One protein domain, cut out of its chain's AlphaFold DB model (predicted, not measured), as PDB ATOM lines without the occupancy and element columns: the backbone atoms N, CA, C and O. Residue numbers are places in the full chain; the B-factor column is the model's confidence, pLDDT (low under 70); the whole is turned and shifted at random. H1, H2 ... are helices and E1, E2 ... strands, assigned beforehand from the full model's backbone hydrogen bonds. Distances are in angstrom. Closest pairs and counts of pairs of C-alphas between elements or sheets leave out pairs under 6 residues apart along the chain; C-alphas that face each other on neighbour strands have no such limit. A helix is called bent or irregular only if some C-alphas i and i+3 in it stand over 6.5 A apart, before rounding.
ATOM      1  N   ALA A  10      65.302  71.783  81.803       94.94
ATOM      2  CA  ALA A  10      65.404  70.699  80.841       94.94
ATOM      3  C   ALA A  10      66.505  69.716  81.256       94.94
ATOM      4  O   ALA A  10      67.538  70.107  81.800       94.94
ATOM      5  N   TYR A  11      66.263  68.434  80.997       94.88
ATOM      6  CA  TYR A  11      67.218  67.351  81.198       94.88
ATOM      7  C   TYR A  11      67.317  66.590  79.879       94.88
ATOM      8  O   TYR A  11      66.369  65.912  79.484       94.88
ATOM      9  N   ILE A  12      68.419  66.780  79.161       93.56
ATOM     10  CA  ILE A  12      68.587  66.323  77.781       93.56
ATOM     11  C   ILE A  12      69.626  65.206  77.747       93.56
ATOM     12  O   ILE A  12      70.749  65.375  78.216       93.56
ATOM     13  N   MET A  13      69.254  64.067  77.174       91.25
ATOM     14  CA  MET A  13      70.117  62.897  77.033       91.25
ATOM     15  C   MET A  13      70.291  62.617  75.544       91.25
ATOM     16  O   MET A  13      69.302  62.406  74.842       91.25
ATOM     17  N   SER A  14      71.535  62.673  75.075       88.44
ATOM     18  CA  SER A  14      71.957  62.278  73.727       88.44
ATOM     19  C   SER A  14      71.168  62.983  72.614       88.44
ATOM     20  O   SER A  14      70.452  62.341  71.839       88.44
ATOM     21  N   PRO A  15      71.232  64.326  72.526       85.06
ATOM     22  CA  PRO A  15      70.339  65.072  71.651       85.06
ATOM     23  C   PRO A  15      70.626  64.842  70.163       85.06
ATOM     24  O   PRO A  15      71.611  65.320  69.599       85.06
ATOM     25  N   GLY A  16      69.695  64.172  69.487       73.62
ATOM     26  CA  GLY A  16      69.717  63.996  68.040       73.62
ATOM     27  C   GLY A  16      69.192  65.222  67.292       73.62
ATOM     28  O   GLY A  16      68.035  65.237  66.888       73.62
ATOM     29  N   TYR A  17      70.033  66.230  67.055       64.19
ATOM     30  CA  TYR A  17      69.709  67.289  66.091       64.19
ATOM     31  C   TYR A  17      70.232  66.877  64.718       64.19
ATOM     32  O   TYR A  17      71.442  66.808  64.515       64.19
ATOM     33  N   VAL A  18      69.364  66.506  63.788       62.28
ATOM     34  CA  VAL A  18      69.802  66.191  62.423       62.28
ATOM     35  C   VAL A  18      69.574  67.438  61.577       62.28
ATOM     36  O   VAL A  18      68.484  68.008  61.682       62.28
ATOM     37  N   PRO A  19      70.556  67.874  60.763       55.69
ATOM     38  CA  PRO A  19      70.364  68.996  59.858       55.69
ATOM     39  C   PRO A  19      69.083  68.768  59.068       55.69
ATOM     40  O   PRO A  19      68.906  67.701  58.469       55.69
ATOM     41  N   GLY A  20      68.165  69.731  59.118       54.75
ATOM     42  CA  GLY A  20      66.902  69.632  58.408       54.75
ATOM     43  C   GLY A  20      67.170  69.555  56.911       54.75
ATOM     44  O   GLY A  20      67.360  70.578  56.265       54.75
ATOM     45  N   THR A  78      66.163  76.939  61.289       82.31
ATOM     46  CA  THR A  78      67.080  75.883  61.720       82.31
ATOM     47  C   THR A  78      67.441  76.062  63.195       82.31
ATOM     48  O   THR A  78      67.606  77.182  63.686       82.31
ATOM     49  N   TYR A  79      67.582  74.951  63.920       80.50
ATOM     50  CA  TYR A  79      67.963  75.016  65.332       80.50
ATOM     51  C   TYR A  79      69.336  75.681  65.494       80.50
ATOM     52  O   TYR A  79      69.586  76.313  66.520       80.50
ATOM     53  N   GLU A  80      70.205  75.597  64.480       80.62
ATOM     54  CA  GLU A  80      71.450  76.348  64.450       80.62
ATOM     55  C   GLU A  80      71.232  77.865  64.366       80.62
ATOM     56  O   GLU A  80      71.761  78.628  65.170       80.62
ATOM     57  N   ALA A  81      70.401  78.353  63.453       83.69
ATOM     58  CA  ALA A  81      70.127  79.787  63.404       83.69
ATOM     59  C   ALA A  81      69.518  80.293  64.728       83.69
ATOM     60  O   ALA A  81      69.975  81.300  65.275       83.69
ATOM     61  N   GLN A  82      68.561  79.554  65.298       86.62
ATOM     62  CA  GLN A  82      67.888  79.949  66.538       86.62
ATOM     63  C   GLN A  82      68.824  79.961  67.751       86.62
ATOM     64  O   GLN A  82      68.828  80.924  68.520       86.62
ATOM     65  N   LEU A  83      69.660  78.933  67.929       86.38
ATOM     66  CA  LEU A  83      70.618  78.898  69.038       86.38
ATOM     67  C   LEU A  83      71.690  79.990  68.893       86.38
ATOM     68  O   LEU A  83      72.075  80.582  69.903       86.38
ATOM     69  N   TYR A  84      72.126  80.306  67.665       83.56
ATOM     70  CA  TYR A  84      73.074  81.396  67.411       83.56
ATOM     71  C   TYR A  84      72.506  82.760  67.795       83.56
ATOM     72  O   TYR A  84      73.116  83.524  68.544       83.56
ATOM     73  N   GLN A  85      71.322  83.059  67.262       87.94
ATOM     74  CA  GLN A  85      70.644  84.339  67.432       87.94
ATOM     75  C   GLN A  85      70.051  84.486  68.836       87.94
ATOM     76  O   GLN A  85      69.610  85.573  69.207       87.94
ATOM     77  N   LYS A  86      70.079  83.404  69.626       87.56
ATOM     78  CA  LYS A  86      69.393  83.277  70.913       87.56
ATOM     79  C   LYS A  86      67.889  83.503  70.783       87.56
ATOM     80  O   LYS A  86      67.247  84.020  71.694       87.56
ATOM     81  N   ASP A  87      67.344  83.095  69.644       88.94
ATOM     82  CA  ASP A  87      65.924  83.166  69.340       88.94
ATOM     83  C   ASP A  87      65.218  81.907  69.851       88.94
ATOM     84  O   ASP A  87      64.771  81.041  69.104       88.94
ATOM     85  N   PHE A  88      65.199  81.763  71.174       87.06
ATOM     86  CA  PHE A  88      64.478  80.700  71.858       87.06
ATOM     87  C   PHE A  88      63.886  81.212  73.167       87.06
ATOM     88  O   PHE A  88      64.474  82.009  73.896       87.06
ATOM     89  N   ASN A  89      62.703  80.707  73.507       86.56
ATOM     90  CA  ASN A  89      62.003  81.073  74.733       86.56
ATOM     91  C   ASN A  89      62.315  80.088  75.873       86.56
ATOM     92  O   ASN A  89      61.439  79.368  76.360       86.56
ATOM     93  N   PHE A  90      63.583  80.028  76.278       89.19
ATOM     94  CA  PHE A  90      64.023  79.203  77.399       89.19
ATOM     95  C   PHE A  90      65.132  79.901  78.183       89.19
ATOM     96  O   PHE A  90      66.203  80.178  77.664       89.19
ATOM     97  N   SER A  91      64.881  80.148  79.465       88.06
ATOM     98  CA  SER A  91      65.870  80.676  80.414       88.06
ATOM     99  C   SER A  91      66.009  79.767  81.639       88.06
ATOM    100  O   SER A  91      66.409  80.213  82.714       88.06
ATOM    101  N   GLY A  92      65.547  78.521  81.515       90.75
ATOM    102  CA  GLY A  92      65.547  77.554  82.598       90.75
ATOM    103  C   GLY A  92      66.915  76.917  82.800       90.75
ATOM    104  O   GLY A  92      67.859  77.121  82.039       90.75
ATOM    105  N   LEU A  93      67.001  76.097  83.839       94.12
ATOM    106  CA  LEU A  93      68.205  75.336  84.144       94.12
ATOM    107  C   LEU A  93      68.342  74.156  83.173       94.12
ATOM    108  O   LEU A  93      67.333  73.545  82.814       94.12
ATOM    109  N   LEU A  94      69.567  73.818  82.766       95.00
ATOM    110  CA  LEU A  94      69.821  72.714  81.838       95.00
ATOM    111  C   LEU A  94      70.839  71.725  82.402       95.00
ATOM    112  O   LEU A  94      71.947  72.086  82.799       95.00
ATOM    113  N   VAL A  95      70.457  70.458  82.344       95.56
ATOM    114  CA  VAL A  95      71.346  69.311  82.459       95.56
ATOM    115  C   VAL A  95      71.420  68.631  81.090       95.56
ATOM    116  O   VAL A  95      70.376  68.372  80.489       95.56
ATOM    117  N   ILE A  96      72.623  68.350  80.585       94.06
ATOM    118  CA  ILE A  96      72.817  67.759  79.256       94.06
ATOM    119  C   ILE A  96      73.936  66.721  79.226       94.06
ATOM    120  O   ILE A  96      75.049  66.967  79.689       94.06
ATOM    121  N   TYR A  97      73.635  65.560  78.647       92.19
ATOM    122  CA  TYR A  97      74.532  64.410  78.606       92.19
ATOM    123  C   TYR A  97      74.593  63.771  77.224       92.19
ATOM    124  O   TYR A  97      73.669  63.922  76.425       92.19
ATOM    125  N   HIS A  98      75.672  63.041  76.961       92.56
ATOM    126  CA  HIS A  98      75.868  62.253  75.744       92.56
ATOM    127  C   HIS A  98      76.715  61.015  76.023       92.56
ATOM    128  O   HIS A  98      77.473  60.965  76.997       92.56
ATOM    129  N   GLU A  99      76.627  60.011  75.158       91.69
ATOM    130  CA  GLU A  99      77.550  58.880  75.197       91.69
ATOM    131  C   GLU A  99      78.908  59.181  74.545       91.69
ATOM    132  O   GLU A  99      79.039  59.953  73.598       91.69
ATOM    133  N   ARG A 100      79.967  58.506  74.995       89.44
ATOM    134  CA  ARG A 100      81.295  58.664  74.376       89.44
ATOM    135  C   ARG A 100      81.349  58.243  72.911       89.44
ATOM    136  O   ARG A 100      82.125  58.801  72.140       89.44
ATOM    137  N   HIS A 101      80.571  57.236  72.533       88.00
ATOM    138  CA  HIS A 101      80.561  56.650  71.198       88.00
ATOM    139  C   HIS A 101      79.183  56.764  70.529       88.00
ATOM    140  O   HIS A 101      78.716  55.815  69.895       88.00
ATOM    141  N   GLU A 102      78.537  57.924  70.660       83.62
ATOM    142  CA  GLU A 102      77.254  58.272  70.016       83.62
ATOM    143  C   GLU A 102      77.200  57.857  68.541       83.62
ATOM    144  O   GLU A 102      76.265  57.199  68.090       83.62
ATOM    145  N   GLU A 103      78.267  58.167  67.801       72.75
ATOM    146  CA  GLU A 103      78.346  57.970  66.353       72.75
ATOM    147  C   GLU A 103      78.752  56.538  65.950       72.75
ATOM    148  O   GLU A 103      78.609  56.178  64.788       72.75
ATOM    149  N   ASN A 104      79.185  55.657  66.867       70.50
ATOM    150  CA  ASN A 104      79.680  54.316  66.492       70.50
ATOM    151  C   ASN A 104      78.589  53.372  65.948       70.50
ATOM    152  O   ASN A 104      78.911  52.304  65.425       70.50
ATOM    153  N   ARG A 105      77.305  53.733  66.079       56.75
ATOM    154  CA  ARG A 105      76.168  53.005  65.484       56.75
ATOM    155  C   ARG A 105      75.464  53.763  64.356       56.75
ATOM    156  O   ARG A 105      74.531  53.216  63.774       56.75
ATOM    157  N   GLN A 106      75.888  54.985  64.038       54.12
ATOM    158  CA  GLN A 106      75.329  55.783  62.945       54.12
ATOM    159  C   GLN A 106      76.371  55.879  61.828       54.12
ATOM    160  O   GLN A 106      77.538  56.155  62.092       54.12
ATOM    161  N   SER A 107      75.991  55.598  60.578       47.84
ATOM    162  CA  SER A 107      76.952  55.699  59.479       47.84
ATOM    163  C   SER A 107      77.445  57.147  59.368       47.84
ATOM    164  O   SER A 107      76.679  58.110  59.340       47.84
ATOM    165  N   SER A 108      78.765  57.288  59.375       44.03
ATOM    166  CA  SER A 108      79.509  58.538  59.297       44.03
ATOM    167  C   SER A 108      79.017  59.438  58.156       44.03
ATOM    168  O   SER A 108      79.344  59.184  56.998       44.03
ATOM    169  N   SER A 109      78.261  60.496  58.459       43.84
ATOM    170  CA  SER A 109      78.023  61.587  57.492       43.84
ATOM    171  C   SER A 109      77.615  62.946  58.077       43.84
ATOM    172  O   SER A 109      77.443  63.889  57.311       43.84
ATOM    173  N   PHE A 110      77.547  63.125  59.401       48.34
ATOM    174  CA  PHE A 110      77.278  64.444  59.980       48.34
ATOM    175  C   PHE A 110      78.544  65.013  60.618       48.34
ATOM    176  O   PHE A 110      78.999  64.558  61.665       48.34
ATOM    177  N   GLY A 111      79.130  66.022  59.963       48.59
ATOM    178  CA  GLY A 111      80.288  66.761  60.471       48.59
ATOM    179  C   GLY A 111      80.055  67.308  61.883       48.59
ATOM    180  O   GLY A 111      80.959  67.280  62.715       48.59
ATOM    181  N   PHE A 112      78.815  67.683  62.204       62.66
ATOM    182  CA  PHE A 112      78.434  68.180  63.519       62.66
ATOM    183  C   PHE A 112      78.017  67.053  64.474       62.66
ATOM    184  O   PHE A 112      76.854  66.637  64.522       62.66
ATOM    185  N   GLY A 113      78.995  66.551  65.228       76.25
ATOM    186  CA  GLY A 113      78.774  65.526  66.247       76.25
ATOM    187  C   GLY A 113      77.984  66.023  67.459       76.25
ATOM    188  O   GLY A 113      77.804  67.227  67.651       76.25
ATOM    189  N   ILE A 114      77.524  65.091  68.299       85.31
ATOM    190  CA  ILE A 114      76.745  65.389  69.520       85.31
ATOM    191  C   ILE A 114      77.484  66.363  70.447       85.31
ATOM    192  O   ILE A 114      76.889  67.308  70.956       85.31
ATOM    193  N   THR A 115      78.800  66.212  70.589       87.12
ATOM    194  CA  THR A 115      79.627  67.122  71.396       87.12
ATOM    195  C   THR A 115      79.599  68.563  70.878       87.12
ATOM    196  O   THR A 115      79.517  69.496  71.674       87.12
ATOM    197  N   GLY A 116      79.574  68.765  69.556       86.56
ATOM    198  CA  GLY A 116      79.458  70.092  68.946       86.56
ATOM    199  C   GLY A 116      78.106  70.751  69.222       86.56
ATOM    200  O   GLY A 116      78.054  71.947  69.510       86.56
ATOM    201  N   LYS A 117      77.032  69.957  69.197       86.50
ATOM    202  CA  LYS A 117      75.661  70.391  69.507       86.50
ATOM    203  C   LYS A 117      75.506  70.775  70.975       86.50
ATOM    204  O   LYS A 117      74.978  71.841  71.285       86.50
ATOM    205  N   ASN A 118      76.014  69.931  71.871       89.94
ATOM    206  CA  ASN A 118      76.002  70.184  73.309       89.94
ATOM    207  C   ASN A 118      76.795  71.452  73.646       89.94
ATOM    208  O   ASN A 118      76.342  72.249  74.468       89.94
ATOM    209  N   LEU A 119      77.932  71.678  72.974       89.19
ATOM    210  CA  LEU A 119      78.724  72.900  73.125       89.19
ATOM    211  C   LEU A 119      77.934  74.149  72.711       89.19
ATOM    212  O   LEU A 119      77.878  75.115  73.470       89.19
ATOM    213  N   ALA A 120      77.281  74.120  71.545       88.75
ATOM    214  CA  ALA A 120      76.489  75.245  71.052       88.75
ATOM    215  C   ALA A 120      75.349  75.614  72.010       88.75
ATOM    216  O   ALA A 120      75.199  76.778  72.381       88.75
ATOM    217  N   LEU A 121      74.590  74.617  72.476       90.00
ATOM    218  CA  LEU A 121      73.506  74.832  73.437       90.00
ATOM    219  C   LEU A 121      74.030  75.343  74.788       90.00
ATOM    220  O   LEU A 121      73.435  76.236  75.389       90.00
ATOM    221  N   THR A 122      75.173  74.827  75.243       90.81
ATOM    222  CA  THR A 122      75.837  75.300  76.466       90.81
ATOM    223  C   THR A 122      76.217  76.779  76.364       90.81
ATOM    224  O   THR A 122      75.936  77.557  77.277       90.81
ATOM    225  N   HIS A 123      76.794  77.197  75.235       89.44
ATOM    226  CA  HIS A 123      77.145  78.597  74.983       89.44
ATOM    227  C   HIS A 123      75.911  79.499  74.859       89.44
ATOM    228  O   HIS A 123      75.900  80.612  75.396       89.44
ATOM    229  N   ALA A 124      74.859  79.023  74.186       89.75
ATOM    230  CA  ALA A 124      73.592  79.738  74.055       89.75
ATOM    231  C   ALA A 124      72.964  80.038  75.427       89.75
ATOM    232  O   ALA A 124      72.389  81.107  75.624       89.75
ATOM    233  N   LEU A 125      73.168  79.144  76.399       90.50
ATOM    234  CA  LEU A 125      72.728  79.272  77.789       90.50
ATOM    235  C   LEU A 125      73.819  79.808  78.724       90.50
ATOM    236  O   LEU A 125      73.868  79.451  79.898       90.50
ATOM    237  N   HIS A 126      74.695  80.684  78.224       89.69
ATOM    238  CA  HIS A 126      75.664  81.429  79.038       89.69
ATOM    239  C   HIS A 126      76.624  80.552  79.852       89.69
ATOM    240  O   HIS A 126      77.073  80.957  80.924       89.69
ATOM    241  N   ASN A 127      76.957  79.359  79.351       89.88
ATOM    242  CA  ASN A 127      77.777  78.375  80.058       89.88
ATOM    243  C   ASN A 127      77.161  77.926  81.391       89.88
ATOM    244  O   ASN A 127      77.861  77.426  82.262       89.88
ATOM    245  N   GLU A 128      75.846  78.074  81.560       89.69
ATOM    246  CA  GLU A 128      75.149  77.772  82.803       89.69
ATOM    247  C   GLU A 128      74.508  76.372  82.823       89.69
ATOM    248  O   GLU A 128      73.402  76.188  83.334       89.69
ATOM    249  N   THR A 129      75.216  75.365  82.317       92.94
ATOM    250  CA  THR A 129      74.701  73.993  82.187       92.94
ATOM    251  C   THR A 129      75.454  73.007  83.078       92.94
ATOM    252  O   THR A 129      76.590  73.250  83.477       92.94
ATOM    253  N   TRP A 130      74.836  71.872  83.398       94.38
ATOM    254  CA  TRP A 130      75.540  70.713  83.954       94.38
ATOM    255  C   TRP A 130      75.754  69.671  82.867       94.38
ATOM    256  O   TRP A 130      74.783  69.169  82.301       94.38
ATOM    257  N   ASN A 131      77.019  69.335  82.620       93.00
ATOM    258  CA  ASN A 131      77.417  68.462  81.522       93.00
ATOM    259  C   ASN A 131      78.022  67.156  82.058       93.00
ATOM    260  O   ASN A 131      78.669  67.130  83.111       93.00
ATOM    261  N   ALA A 132      77.825  66.065  81.327       92.44
ATOM    262  CA  ALA A 132      78.433  64.766  81.609       92.44
ATOM    263  C   ALA A 132      78.546  63.911  80.348       92.44
ATOM    264  O   ALA A 132      77.761  64.039  79.409       92.44
ATOM    265  N   ILE A 133      79.488  62.980  80.402       92.38
ATOM    266  CA  ILE A 133      79.724  61.953  79.399       92.38
ATOM    267  C   ILE A 133      79.408  60.571  79.978       92.38
ATOM    268  O   ILE A 133      79.831  60.219  81.085       92.38
ATOM    269  N   VAL A 134      78.702  59.750  79.209       93.06
ATOM    270  CA  VAL A 134      78.443  58.347  79.534       93.06
ATOM    271  C   VAL A 134      79.547  57.464  78.950       93.06
ATOM    272  O   VAL A 134      79.692  57.321  77.739       93.06
ATOM    273  N   ASN A 135      80.306  56.840  79.853       91.94
ATOM    274  CA  ASN A 135      81.444  55.940  79.636       91.94
ATOM    275  C   ASN A 135      81.158  54.533  80.194       91.94
ATOM    276  O   ASN A 135      82.013  53.903  80.820       91.94
ATOM    277  N   LEU A 136      79.931  54.047  80.002       89.50
ATOM    278  CA  LEU A 136      79.461  52.758  80.511       89.50
ATOM    279  C   LEU A 136      79.192  51.774  79.378       89.50
ATOM    280  O   LEU A 136      78.648  52.142  78.340       89.50
ATOM    281  N   GLY A 137      79.519  50.499  79.598       86.69
ATOM    282  CA  GLY A 137      79.315  49.446  78.602       86.69
ATOM    283  C   GLY A 137      79.992  49.776  77.268       86.69
ATOM    284  O   GLY A 137      81.160  50.152  77.235       86.69
ATOM    285  N   LEU A 138      79.246  49.651  76.165       87.31
ATOM    286  CA  LEU A 138      79.724  50.058  74.837       87.31
ATOM    287  C   LEU A 138      79.745  51.584  74.651       87.31
ATOM    288  O   LEU A 138      80.396  52.069  73.724       87.31
ATOM    289  N   ALA A 139      79.045  52.324  75.518       88.50
ATOM    290  CA  ALA A 139      78.861  53.768  75.440       88.50
ATOM    291  C   ALA A 139      78.410  54.224  74.042       88.50
ATOM    292  O   ALA A 139      78.928  55.194  73.510       88.50
ATOM    293  N   THR A 140      77.491  53.486  73.416       87.69
ATOM    294  CA  THR A 140      76.850  53.875  72.147       87.69
ATOM    295  C   THR A 140      75.514  54.553  72.416       87.69
ATOM    296  O   THR A 140      74.932  54.276  73.461       87.69
ATOM    297  N   HIS A 141      74.995  55.336  71.469       87.06
ATOM    298  CA  HIS A 141      73.713  56.042  71.600       87.06
ATOM    299  C   HIS A 141      72.615  55.212  72.296       87.06
ATOM    300  O   HIS A 141      72.288  54.105  71.847       87.06
ATOM    301  N   GLY A 142      72.070  55.744  73.394       86.25
ATOM    302  CA  GLY A 142      71.000  55.138  74.192       86.25
ATOM    303  C   GLY A 142      71.442  54.044  75.172       86.25
ATOM    304  O   GLY A 142      70.596  53.321  75.702       86.25
ATOM    305  N   THR A 143      72.746  53.879  75.417       86.50
ATOM    306  CA  THR A 143      73.252  52.919  76.419       86.50
ATOM    307  C   THR A 143      72.806  53.318  77.825       86.50
ATOM    308  O   THR A 143      72.497  52.457  78.656       86.50
ATOM    309  N   ASP A 144      72.754  54.618  78.092       88.69
ATOM    310  CA  ASP A 144      72.392  55.204  79.378       88.69
ATOM    311  C   ASP A 144      70.961  54.877  79.838       88.69
ATOM    312  O   ASP A 144      70.714  54.765  81.042       88.69
ATOM    313  N   GLN A 145      70.042  54.625  78.902       87.06
ATOM    314  CA  GLN A 145      68.646  54.270  79.175       87.06
ATOM    315  C   GLN A 145      68.546  53.060  80.108       87.06
ATOM    316  O   GLN A 145      67.695  53.027  80.998       87.06
ATOM    317  N   THR A 146      69.463  52.098  79.966       84.00
ATOM    318  CA  THR A 146      69.501  50.896  80.810       84.00
ATOM    319  C   THR A 146      69.891  51.168  82.263       84.00
ATOM    320  O   THR A 146      69.578  50.366  83.143       84.00
ATOM    321  N   TYR A 147      70.542  52.301  82.531       88.75
ATOM    322  CA  TYR A 147      70.924  52.742  83.870       88.75
ATOM    323  C   TYR A 147      69.858  53.665  84.466       88.75
ATOM    324  O   TYR A 147      69.449  53.472  85.606       88.75
ATOM    325  N   TYR A 148      69.342  54.632  83.702       88.50
ATOM    326  CA  TYR A 148      68.305  55.547  84.196       88.50
ATOM    327  C   TYR A 148      66.986  54.842  84.510       88.50
ATOM    328  O   TYR A 148      66.351  55.140  85.520       88.50
ATOM    329  N   TRP A 149      66.598  53.864  83.696       85.44
ATOM    330  CA  TRP A 149      65.321  53.159  83.842       85.44
ATOM    331  C   TRP A 149      65.470  51.759  84.441       85.44
ATOM    332  O   TRP A 149      64.529  50.967  84.416       85.44
ATOM    333  N   TYR A 150      66.643  51.453  85.004       83.56
ATOM    334  CA  TYR A 150      66.864  50.213  85.735       83.56
ATOM    335  C   TYR A 150      65.852  50.053  86.864       83.56
ATOM    336  O   TYR A 150      65.608  50.968  87.654       83.56
ATOM    337  N   ASN A 151      65.316  48.847  86.984       79.25
ATOM    338  CA  ASN A 151      64.381  48.520  88.035       79.25
ATOM    339  C   ASN A 151      64.475  47.035  88.400       79.25
ATOM    340  O   ASN A 151      64.683  46.186  87.536       79.25
ATOM    341  N   THR A 152      64.282  46.724  89.680       75.81
ATOM    342  CA  THR A 152      64.223  45.356  90.208       75.81
ATOM    343  C   THR A 152      62.798  44.803  90.290       75.81
ATOM    344  O   THR A 152      62.628  43.623  90.588       75.81
ATOM    345  N   TYR A 153      61.761  45.623  90.065       70.75
ATOM    346  CA  TYR A 153      60.376  45.143  90.063       70.75
ATOM    347  C   TYR A 153      60.079  44.323  88.800       70.75
ATOM    348  O   TYR A 153      60.205  44.807  87.678       70.75
ATOM    349  N   SER A 154      59.609  43.092  88.996       63.72
ATOM    350  CA  SER A 154      59.264  42.134  87.936       63.72
ATOM    351  C   SER A 154      57.988  42.476  87.154       63.72
ATOM    352  O   SER A 154      57.646  41.771  86.209       63.72
ATOM    353  N   THR A 155      57.263  43.529  87.546       60.50
ATOM    354  CA  THR A 155      55.928  43.869  87.027       60.50
ATOM    355  C   THR A 155      55.920  44.969  85.970       60.50
ATOM    356  O   THR A 155      54.846  45.302  85.473       60.50
ATOM    357  N   VAL A 156      57.072  45.547  85.611       60.75
ATOM    358  CA  VAL A 156      57.123  46.560  84.547       60.75
ATOM    359  C   VAL A 156      57.102  45.851  83.189       60.75
ATOM    360  O   VAL A 156      58.029  45.088  82.905       60.75
ATOM    361  N   PRO A 157      56.071  46.059  82.345       56.53
ATOM    362  CA  PRO A 157      56.048  45.505  80.997       56.53
ATOM    363  C   PRO A 157      57.276  45.980  80.220       56.53
ATOM    364  O   PRO A 157      57.649  47.150  80.314       56.53
ATOM    365  N   ALA A 158      57.888  45.090  79.436       56.34
ATOM    366  CA  ALA A 158      58.997  45.424  78.545       56.34
ATOM    367  C   ALA A 158      58.506  46.327  77.394       56.34
ATOM    368  O   ALA A 158      58.321  45.884  76.265       56.34
ATOM    369  N   ASN A 159      58.253  47.604  77.676       47.59
ATOM    370  CA  ASN A 159      57.802  48.596  76.700       47.59
ATOM    371  C   ASN A 159      59.003  49.202  75.958       47.59
ATOM    372  O   ASN A 159      59.259  50.399  76.039       47.59
ATOM    373  N   GLY A 160      59.791  48.359  75.284       53.81
ATOM    374  CA  GLY A 160      60.970  48.770  74.502       53.81
ATOM    375  C   GLY A 160      62.199  49.163  75.332       53.81
ATOM    376  O   GLY A 160      63.324  49.004  74.871       53.81
ATOM    377  N   LEU A 161      62.006  49.572  76.586       54.41
ATOM    378  CA  LEU A 161      63.028  49.581  77.627       54.41
ATOM    379  C   LEU A 161      63.018  48.189  78.258       54.41
ATOM    380  O   LEU A 161      62.261  47.928  79.192       54.41
ATOM    381  N   ASN A 162      63.773  47.247  77.682       50.84
ATOM    382  CA  ASN A 162      63.936  45.913  78.268       50.84
ATOM    383  C   ASN A 162      64.234  46.061  79.763       50.84
ATOM    384  O   ASN A 162      64.949  46.995  80.127       50.84
ATOM    385  N   SER A 163      63.708  45.163  80.607       52.41
ATOM    386  CA  SER A 163      64.067  45.054  82.026       52.41
ATOM    387  C   SER A 163      65.588  45.104  82.128       52.41
ATOM    388  O   SER A 163      66.276  44.137  81.793       52.41
ATOM    389  N   SER A 164      66.117  46.288  82.409       55.62
ATOM    390  CA  SER A 164      67.479  46.590  82.009       55.62
ATOM    391  C   SER A 164      68.397  45.896  82.992       55.62
ATOM    392  O   SER A 164      68.375  46.205  84.175       55.62
ATOM    393  N   SER A 165      69.172  44.913  82.546       58.06
ATOM    394  CA  SER A 165      70.223  44.323  83.365       58.06
ATOM    395  C   SER A 165      71.445  45.234  83.300       58.06
ATOM    396  O   SER A 165      72.347  45.047  82.487       58.06
ATOM    397  N   SER A 166      71.474  46.257  84.153       62.81
ATOM    398  CA  SER A 166      72.717  46.987  84.399       62.81
ATOM    399  C   SER A 166      73.720  46.065  85.094       62.81
ATOM    400  O   SER A 166      73.366  45.322  86.013       62.81
ATOM    401  N   SER A 167      74.986  46.123  84.679       66.50
ATOM    402  CA  SER A 167      76.071  45.361  85.303       66.50
ATOM    403  C   SER A 167      76.488  45.915  86.672       66.50
ATOM    404  O   SER A 167      77.215  45.242  87.398       66.50
ATOM    405  N   SER A 168      76.033  47.121  87.046       81.31
ATOM    406  CA  SER A 168      76.387  47.767  88.315       81.31
ATOM    407  C   SER A 168      75.203  48.507  88.939       81.31
ATOM    408  O   SER A 168      74.862  49.625  88.547       81.31
ATOM    409  N   VAL A 169      74.602  47.902  89.969       83.69
ATOM    410  CA  VAL A 169      73.498  48.495  90.750       83.69
ATOM    411  C   VAL A 169      73.915  49.814  91.407       83.69
ATOM    412  O   VAL A 169      73.112  50.741  91.479       83.69
ATOM    413  N   ASN A 170      75.173  49.933  91.840       87.81
ATOM    414  CA  ASN A 170      75.670  51.146  92.489       87.81
ATOM    415  C   ASN A 170      75.726  52.323  91.509       87.81
ATOM    416  O   ASN A 170      75.116  53.352  91.772       87.81
ATOM    417  N   VAL A 171      76.368  52.145  90.348       90.25
ATOM    418  CA  VAL A 171      76.437  53.179  89.295       90.25
ATOM    419  C   VAL A 171      75.039  53.602  88.863       90.25
ATOM    420  O   VAL A 171      74.741  54.786  88.743       90.25
ATOM    421  N   THR A 172      74.172  52.613  88.671       90.50
ATOM    422  CA  THR A 172      72.775  52.814  88.301       90.50
ATOM    423  C   THR A 172      72.055  53.706  89.302       90.50
ATOM    424  O   THR A 172      71.473  54.713  88.911       90.50
ATOM    425  N   ARG A 173      72.139  53.381  90.599       90.31
ATOM    426  CA  ARG A 173      71.525  54.182  91.661       90.31
ATOM    427  C   ARG A 173      72.056  55.615  91.641       90.31
ATOM    428  O   ARG A 173      71.263  56.547  91.700       90.31
ATOM    429  N   THR A 174      73.367  55.792  91.499       92.50
ATOM    430  CA  THR A 174      73.993  57.119  91.449       92.50
ATOM    431  C   THR A 174      73.517  57.930  90.235       92.50
ATOM    432  O   THR A 174      73.150  59.093  90.387       92.50
ATOM    433  N   MET A 175      73.444  57.333  89.037       93.31
ATOM    434  CA  MET A 175      72.883  57.986  87.839       93.31
ATOM    435  C   MET A 175      71.415  58.373  88.041       93.31
ATOM    436  O   MET A 175      71.029  59.521  87.814       93.31
ATOM    437  N   GLN A 176      70.613  57.434  88.545       92.94
ATOM    438  CA  GLN A 176      69.198  57.639  88.847       92.94
ATOM    439  C   GLN A 176      68.951  58.717  89.894       92.94
ATOM    440  O   GLN A 176      67.858  59.255  89.916       92.94
ATOM    441  N   GLN A 177      69.916  59.052  90.752       95.56
ATOM    442  CA  GLN A 177      69.775  60.108  91.755       95.56
ATOM    443  C   GLN A 177      70.003  61.522  91.191       95.56
ATOM    444  O   GLN A 177      69.573  62.491  91.824       95.56
ATOM    445  N   TYR A 178      70.672  61.698  90.046       96.38
ATOM    446  CA  TYR A 178      70.887  63.033  89.458       96.38
ATOM    447  C   TYR A 178      69.608  63.625  88.866       96.38
ATOM    448  O   TYR A 178      69.272  64.771  89.167       96.38
ATOM    449  N   LEU A 179      68.864  62.834  88.088       95.56
ATOM    450  CA  LEU A 179      67.602  63.253  87.473       95.56
ATOM    451  C   LEU A 179      66.563  63.773  88.491       95.56
ATOM    452  O   LEU A 179      66.147  64.922  88.363       95.56
ATOM    453  N   PRO A 180      66.152  63.018  89.527       96.06
ATOM    454  CA  PRO A 180      65.198  63.490  90.520       96.06
ATOM    455  C   PRO A 180      65.762  64.630  91.365       96.06
ATOM    456  O   PRO A 180      65.003  65.527  91.715       96.06
ATOM    457  N   ALA A 181      67.070  64.663  91.658       97.75
ATOM    458  CA  ALA A 181      67.668  65.822  92.321       97.75
ATOM    459  C   ALA A 181      67.444  67.099  91.502       97.75
ATOM    460  O   ALA A 181      66.938  68.088  92.034       97.75
ATOM    461  N   PHE A 182      67.718  67.051  90.200       97.44
ATOM    462  CA  PHE A 182      67.473  68.170  89.301       97.44
ATOM    463  C   PHE A 182      65.982  68.503  89.159       97.44
ATOM    464  O   PHE A 182      65.600  69.655  89.330       97.44
ATOM    465  N   VAL A 183      65.120  67.514  88.908       96.19
ATOM    466  CA  VAL A 183      63.675  67.735  88.714       96.19
ATOM    467  C   VAL A 183      63.021  68.344  89.956       96.19
ATOM    468  O   VAL A 183      62.180  69.231  89.834       96.19
ATOM    469  N   LEU A 184      63.404  67.889  91.152       97.00
ATOM    470  CA  LEU A 184      62.789  68.331  92.405       97.00
ATOM    471  C   LEU A 184      63.350  69.660  92.919       97.00
ATOM    472  O   LEU A 184      62.640  70.377  93.620       97.00
ATOM    473  N   THR A 185      64.608  69.988  92.612       97.06
ATOM    474  CA  THR A 185      65.304  71.123  93.252       97.06
ATOM    475  C   THR A 185      65.898  72.138  92.277       97.06
ATOM    476  O   THR A 185      66.371  73.189  92.698       97.06
ATOM    477  N   GLY A 186      65.906  71.837  90.980       96.06
ATOM    478  CA  GLY A 186      66.629  72.597  89.963       96.06
ATOM    479  C   GLY A 186      68.144  72.373  89.972       96.06
ATOM    480  O   GLY A 186      68.830  72.900  89.106       96.06
ATOM    481  N   ASN A 187      68.699  71.595  90.908       96.12
ATOM    482  CA  ASN A 187      70.141  71.385  91.018       96.12
ATOM    483  C   ASN A 187      70.474  69.888  91.204       96.12
ATOM    484  O   ASN A 187      70.013  69.268  92.168       96.12
ATOM    485  N   PRO A 188      71.301  69.284  90.325       96.00
ATOM    486  CA  PRO A 188      71.648  67.860  90.400       96.00
ATOM    487  C   PRO A 188      72.373  67.452  91.700       96.00
ATOM    488  O   PRO A 188      72.416  66.263  92.032       96.00
ATOM    489  N   ASN A 189      72.909  68.423  92.447       96.06
ATOM    490  CA  ASN A 189      73.728  68.215  93.643       96.06
ATOM    491  C   ASN A 189      72.964  68.319  94.970       96.06
ATOM    492  O   ASN A 189      73.505  67.946  96.005       96.06
ATOM    493  N   THR A 190      71.737  68.854  94.983       97.81
ATOM    494  CA  THR A 190      71.053  69.199  96.244       97.81
ATOM    495  C   THR A 190      70.576  67.980  97.030       97.81
ATOM    496  O   THR A 190      70.625  67.991  98.257       97.81
ATOM    497  N   LEU A 191      70.106  66.932  96.348       98.06
ATOM    498  CA  LEU A 191      69.654  65.697  96.997       98.06
ATOM    499  C   LEU A 191      70.738  64.622  96.928       98.06
ATOM    500  O   LEU A 191      71.337  64.434  95.869       98.06
ATOM    501  N   TRP A 192      70.917  63.889  98.029       96.81
ATOM    502  CA  TRP A 192      71.917  62.823  98.208       96.81
ATOM    503  C   TRP A 192      73.360  63.246  97.863       96.81
ATOM    504  O   TRP A 192      74.002  62.594  97.039       96.81
ATOM    505  N   PRO A 193      73.878  64.339  98.457       95.50
ATOM    506  CA  PRO A 193      75.236  64.810  98.178       95.50
ATOM    507  C   PRO A 193      76.323  63.815  98.616       95.50
ATOM    508  O   PRO A 193      77.396  63.818  98.029       95.50
ATOM    509  N   ASP A 194      76.044  62.949  99.596       94.75
ATOM    510  CA  ASP A 194      76.997  61.934 100.070       94.75
ATOM    511  C   ASP A 194      77.013  60.661  99.197       94.75
ATOM    512  O   ASP A 194      77.979  59.900  99.228       94.75
ATOM    513  N   ASP A 195      75.972  60.436  98.383       92.56
ATOM    514  CA  ASP A 195      75.848  59.252  97.511       92.56
ATOM    515  C   ASP A 195      76.404  59.496  96.096       92.56
ATOM    516  O   ASP A 195      76.504  58.573  95.279       92.56
ATOM    517  N   LYS A 196      76.722  60.755  95.774       93.50
ATOM    518  CA  LYS A 196      77.069  61.228  94.433       93.50
ATOM    519  C   LYS A 196      78.308  62.112  94.474       93.50
ATOM    520  O   LYS A 196      78.506  62.887  95.399       93.50
ATOM    521  N   ILE A 197      79.110  62.059  93.415       93.38
ATOM    522  CA  ILE A 197      80.136  63.083  93.205       93.38
ATOM    523  C   ILE A 197      79.477  64.431  92.887       93.38
ATOM    524  O   ILE A 197      78.380  64.496  92.341       93.38
ATOM    525  N   TYR A 198      80.151  65.530  93.202       93.56
ATOM    526  CA  TYR A 198      79.643  66.844  92.828       93.56
ATOM    527  C   TYR A 198      79.636  67.004  91.299       93.56
ATOM    528  O   TYR A 198      80.664  66.823  90.651       93.56
ATOM    529  N   CYS A 199      78.491  67.370  90.726       92.75
ATOM    530  CA  CYS A 199      78.321  67.733  89.326       92.75
ATOM    531  C   CYS A 199      78.690  69.209  89.124       92.75
ATOM    532  O   CYS A 199      77.914  70.092  89.523       92.75
ATOM    533  N   PRO A 200      79.859  69.510  88.532       91.38
ATOM    534  CA  PRO A 200      80.256  70.883  88.264       91.38
ATOM    535  C   PRO A 200      79.335  71.525  87.223       91.38
ATOM    536  O   PRO A 200      78.940  70.897  86.241       91.38
ATOM    537  N   LYS A 201      79.010  72.802  87.444       89.69
ATOM    538  CA  LYS A 201      78.404  73.644  86.410       89.69
ATOM    539  C   LYS A 201      79.501  74.014  85.407       89.69
ATOM    540  O   LYS A 201      80.636  74.283  85.815       89.69
ATOM    541  N   TYR A 202      79.164  74.012  84.127       87.69
ATOM    542  CA  TYR A 202      80.063  74.384  83.046       87.69
ATOM    543  C   TYR A 202      80.618  75.806  83.267       87.69
ATOM    544  O   TYR A 202      80.018  76.634  83.953       87.69
ATOM    545  N   GLY A 203      81.818  76.082  82.756       70.19
ATOM    546  CA  GLY A 203      82.461  77.399  82.842       70.19
ATOM    547  C   GLY A 203      83.509  77.575  83.951       70.19
ATOM    548  O   GLY A 203      84.584  78.086  83.652       70.19
ATOM    549  N   ASN A 204      83.269  77.155  85.204       56.69
ATOM    550  CA  ASN A 204      84.234  77.408  86.304       56.69
ATOM    551  C   ASN A 204      85.296  76.302  86.476       56.69
ATOM    552  O   ASN A 204      86.318  76.479  87.134       56.69
ATOM    553  N   ALA A 205      85.064  75.151  85.860       53.84
ATOM    554  CA  ALA A 205      86.044  74.107  85.641       53.84
ATOM    555  C   ALA A 205      85.645  73.433  84.332       53.84
ATOM    556  O   ALA A 205      84.469  73.128  84.134       53.84
ATOM    557  N   THR A 206      86.599  73.192  83.439       63.84
ATOM    558  CA  THR A 206      86.423  72.369  82.232       63.84
ATOM    559  C   THR A 206      86.309  70.897  82.621       63.84
ATOM    560  O   THR A 206      87.005  70.043  82.092       63.84
ATOM    561  N   ASN A 207      85.486  70.614  83.620       74.25
ATOM    562  CA  ASN A 207      85.310  69.326  84.238       74.25
ATOM    563  C   ASN A 207      83.844  68.948  84.063       74.25
ATOM    564  O   ASN A 207      82.959  69.741  84.369       74.25
ATOM    565  N   THR A 208      83.593  67.745  83.575       86.19
ATOM    566  CA  THR A 208      82.262  67.150  83.421       86.19
ATOM    567  C   THR A 208      82.214  65.895  84.282       86.19
ATOM    568  O   THR A 208      83.253  65.343  84.669       86.19
ATOM    569  N   ILE A 209      81.014  65.430  84.621       91.12
ATOM    570  CA  ILE A 209      80.904  64.084  85.178       91.12
ATOM    571  C   ILE A 209      81.207  63.072  84.074       91.12
ATOM    572  O   ILE A 209      80.657  63.123  82.983       91.12
ATOM    573  N   SER A 210      82.028  62.079  84.378       92.75
ATOM    574  CA  SER A 210      82.076  60.845  83.617       92.75
ATOM    575  C   SER A 210      81.288  59.776  84.359       92.75
ATOM    576  O   SER A 210      81.726  59.257  85.390       92.75
ATOM    577  N   PHE A 211      80.132  59.412  83.804       93.06
ATOM    578  CA  PHE A 211      79.429  58.206  84.213       93.06
ATOM    579  C   PHE A 211      80.258  57.012  83.747       93.06
ATOM    580  O   PHE A 211      80.217  56.629  82.585       93.06
ATOM    581  N   ASN A 212      81.070  56.462  84.641       91.69
ATOM    582  CA  ASN A 212      81.845  55.239  84.457       91.69
ATOM    583  C   ASN A 212      81.663  54.355  85.697       91.69
ATOM    584  O   ASN A 212      80.894  54.690  86.599       91.69
ATOM    585  N   THR A 213      82.352  53.218  85.763       89.44
ATOM    586  CA  THR A 213      82.164  52.247  86.852       89.44
ATOM    587  C   THR A 213      82.453  52.801  88.249       89.44
ATOM    588  O   THR A 213      81.950  52.245  89.222       89.44
ATOM    589  N   THR A 214      83.229  53.881  88.353       88.62
ATOM    590  CA  THR A 214      83.609  54.512  89.622       88.62
ATOM    591  C   THR A 214      82.993  55.890  89.834       88.62
ATOM    592  O   THR A 214      83.191  56.439  90.907       88.62
ATOM    593  N   MET A 215      82.258  56.435  88.855       90.12
ATOM    594  CA  MET A 215      81.728  57.806  88.846       90.12
ATOM    595  C   MET A 215      82.838  58.842  89.079       90.12
ATOM    596  O   MET A 215      83.172  59.170  90.214       90.12
ATOM    597  N   SER A 216      83.438  59.365  88.009       92.19
ATOM    598  CA  SER A 216      84.586  60.277  88.123       92.19
ATOM    599  C   SER A 216      84.317  61.647  87.513       92.19
ATOM    600  O   SER A 216      83.364  61.835  86.765       92.19
ATOM    601  N   ILE A 217      85.197  62.601  87.800       91.25
ATOM    602  CA  ILE A 217      85.300  63.843  87.034       91.25
ATOM    603  C   ILE A 217      86.237  63.603  85.846       91.25
ATOM    604  O   ILE A 217      87.245  62.909  85.986       91.25
ATOM    605  N   ALA A 218      85.892  64.140  84.682       87.00
ATOM    606  CA  ALA A 218      86.712  64.109  83.476       87.00
ATOM    607  C   ALA A 218      86.861  65.516  82.900       87.00
ATOM    608  O   ALA A 218      86.056  66.391  83.205       87.00
ATOM    609  N   PHE A 219      87.877  65.717  82.060       85.50
ATOM    610  CA  PHE A 219      88.020  66.955  81.298       85.50
ATOM    611  C   PHE A 219      86.851  67.152  80.331       85.50
ATOM    612  O   PHE A 219      86.237  66.186  79.878       85.50
ATOM    613  N   ASP A 220      86.593  68.412  80.006       84.31
ATOM    614  CA  ASP A 220      85.580  68.843  79.063       84.31
ATOM    615  C   ASP A 220      85.851  68.262  77.681       84.31
ATOM    616  O   ASP A 220      86.825  68.609  77.011       84.31
ATOM    617  N   ASP A 221      84.967  67.367  77.261       85.62
ATOM    618  CA  ASP A 221      85.007  66.727  75.961       85.62
ATOM    619  C   ASP A 221      84.129  67.448  74.928       85.62
ATOM    620  O   ASP A 221      84.185  67.119  73.738       85.62
ATOM    621  N   LEU A 222      83.364  68.469  75.339       88.50
ATOM    622  CA  LEU A 222      82.574  69.291  74.430       88.50
ATOM    623  C   LEU A 222      83.469  70.204  73.599       88.50
ATOM    624  O   LEU A 222      83.321  70.234  72.379       88.50
ATOM    625  N   ALA A 223      84.428  70.895  74.220       86.75
ATOM    626  CA  ALA A 223      85.340  71.840  73.568       86.75
ATOM    627  C   ALA A 223      86.535  71.173  72.847       86.75
ATOM    628  O   ALA A 223      87.654  71.678  72.875       86.75
ATOM    629  N   ASN A 224      86.312  70.032  72.189       85.31
ATOM    630  CA  ASN A 224      87.330  69.365  71.371       85.31
ATOM    631  C   ASN A 224      87.507  70.039  69.991       85.31
ATOM    632  O   ASN A 224      86.632  70.776  69.528       85.31
ATOM    633  N   ASP A 225      88.609  69.739  69.296       87.38
ATOM    634  CA  ASP A 225      88.951  70.351  68.001       87.38
ATOM    635  C   ASP A 225      87.843  70.218  66.942       87.38
ATOM    636  O   ASP A 225      87.558  71.181  66.226       87.38
ATOM    637  N   LYS A 226      87.173  69.056  66.865       85.00
ATOM    638  CA  LYS A 226      86.055  68.819  65.930       85.00
ATOM    639  C   LYS A 226      84.887  69.741  66.279       85.00
ATOM    640  O   LYS A 226      84.387  70.447  65.405       85.00
ATOM    641  N   SER A 227      84.467  69.769  67.542       86.81
ATOM    642  CA  SER A 227      83.378  70.632  68.005       86.81
ATOM    643  C   SER A 227      83.668  72.103  67.749       86.81
ATOM    644  O   SER A 227      82.800  72.802  67.234       86.81
ATOM    645  N   LEU A 228      84.875  72.575  68.074       88.06
ATOM    646  CA  LEU A 228      85.283  73.967  67.881       88.06
ATOM    647  C   LEU A 228      85.341  74.345  66.400       88.06
ATOM    648  O   LEU A 228      84.912  75.438  66.035       88.06
ATOM    649  N   PHE A 229      85.838  73.449  65.544       87.19
ATOM    650  CA  PHE A 229      85.863  73.655  64.098       87.19
ATOM    651  C   PHE A 229      84.450  73.829  63.533       87.19
ATOM    652  O   PHE A 229      84.165  74.836  62.888       87.19
ATOM    653  N   TRP A 230      83.545  72.892  63.815       81.12
ATOM    654  CA  TRP A 230      82.188  72.968  63.277       81.12
ATOM    655  C   TRP A 230      81.356  74.065  63.921       81.12
ATOM    656  O   TRP A 230      80.532  74.664  63.243       81.12
ATOM    657  N   ASN A 231      81.607  74.383  65.194       82.62
ATOM    658  CA  ASN A 231      80.977  75.544  65.802       82.62
ATOM    659  C   ASN A 231      81.419  76.847  65.106       82.62
ATOM    660  O   ASN A 231      80.621  77.755  64.923       82.62
ATOM    661  N   LYS A 232      82.670  76.953  64.650       82.50
ATOM    662  CA  LYS A 232      83.071  78.092  63.812       82.50
ATOM    663  C   LYS A 232      82.375  78.074  62.456       82.50
ATOM    664  O   LYS A 232      81.882  79.101  62.039       82.50
ATOM    665  N   ALA A 233      82.309  76.923  61.794       77.69
ATOM    666  CA  ALA A 233      81.757  76.831  60.442       77.69
ATOM    667  C   ALA A 233      80.232  77.040  60.357       77.69
ATOM    668  O   ALA A 233      79.742  77.436  59.304       77.69
ATOM    669  N   LEU A 234      79.488  76.712  61.418       71.19
ATOM    670  CA  LEU A 234      78.023  76.784  61.433       71.19
ATOM    671  C   LEU A 234      77.483  78.039  62.125       71.19
ATOM    672  O   LEU A 234      76.359  78.438  61.840       71.19
ATOM    673  N   TRP A 235      78.261  78.640  63.031       69.69
ATOM    674  CA  TRP A 235      77.798  79.741  63.880       69.69
ATOM    675  C   TRP A 235      78.583  81.050  63.691       69.69
ATOM    676  O   TRP A 235      78.156  82.061  64.228       69.69
ATOM    677  N   TYR A 236      79.721  81.077  62.990       53.97
ATOM    678  CA  TYR A 236      80.510  82.299  62.746       53.97
ATOM    679  C   TYR A 236      80.699  82.557  61.253       53.97
ATOM    680  O   TYR A 236      80.838  83.751  60.903       53.97
TER     681      TYR A 236
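What this domain is: This is residues 10 to 20 and 78 to 236 of the 236 residues of an uncharacterized protein of Aspergillus neoniger (strain CBS 115656) (UniProt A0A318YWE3). A strongly twisted sheet of five strands makes the core, with H3 along one face and H5 along the other, a sandwich of three layers. H1 and H6 pack with H3 into a cluster at one end of the domain, and little H4 packs on H5. The 170 printed residues hold six named helices and five named strands, in the order E1 H1 E2 H2 H3 E3 H4 H5 E4 E5 H6; the sheet is mixed, ordered E1 E2 E3 E4 E5. The class is mixed, helices and strands, with under half of the residues in named elements; the whole is compact, with a radius of gyration of the C-alphas of 16.3 A and spans of 50 by 36 by 29 A.

Where its parts are: E1, residues 10 to 13, begins at C-alpha 10 (65.404, 70.699, 80.841). Beyond the cut come H1, residues 79 to 85, and E2, residues 93 to 99, 20.9 A long. H2, residues 102 to 105, is irregular: C-alphas 102 and 105 are 7.0 A apart. H3, residues 114 to 124, spans 15.4 A and E3, residues 129 to 134, 16.3 A. H4 is residues 145 to 148; H5, residues 169 to 185, spans 24.2 A. E4 is residues 207 to 211 and E5 residues 216 to 219. H6, residues 225 to 235, spans 15.2 A and ends at C-alpha 235 (77.798, 79.741, 63.880).

How they stand to each other: E1 and E2 are parallel, N 12 to O 95 being 2.9 A. E2 and E3 are parallel, with N 96 to O 130 at 2.9 A, and so are E3 and E4, with N 133 to O 209 at 2.8 A. E4 and E5 form an antiparallel hairpin, with N 210 to O 216 at 2.7 A. E2, H2 H3, E3 is a strand-helix-strand unit, two parallel neighbour strands with helices between, its crossover right-handed; that of E3, H4 H5, E4 is left-handed. H3 and H5 are on opposite faces, at heights over the sheet of 9.7 A and 9.0 A. H3 touches H6, C-alphas 116 and 227 being closest at 4.1 A, at a steep tilt of 55 degrees. H1 touches H3, closest C-alphas 83 and 124 at 5.9 A. H5 touches H4 with residues 171 to 176 alone, closest C-alphas 172 and 147 at 4.8 A. H2 is close to H3 but not clearly touching, C-alphas 102 and 114 being closest at 7.2 A. Every O i to N i+4 pair is within hydrogen-bond range in H1, H3 and H6, and 10 of 13 in H5; H2 and H4 are too short for such a pair.

The domain as a whole: The farthest C-alphas, Ser 154 and Tyr 236, are 52.0 A apart. Residues 21 to 77 are not printed; C-alphas 20 and 78 are 7.1 A apart across the cut. The links H4 to H5 and H5 to E4 are long. The mean pLDDT of the printed part is 82.7; residues 17 to 20, 105 to 112, 154 to 167, 204 to 206 and 235 to 236 are under 70.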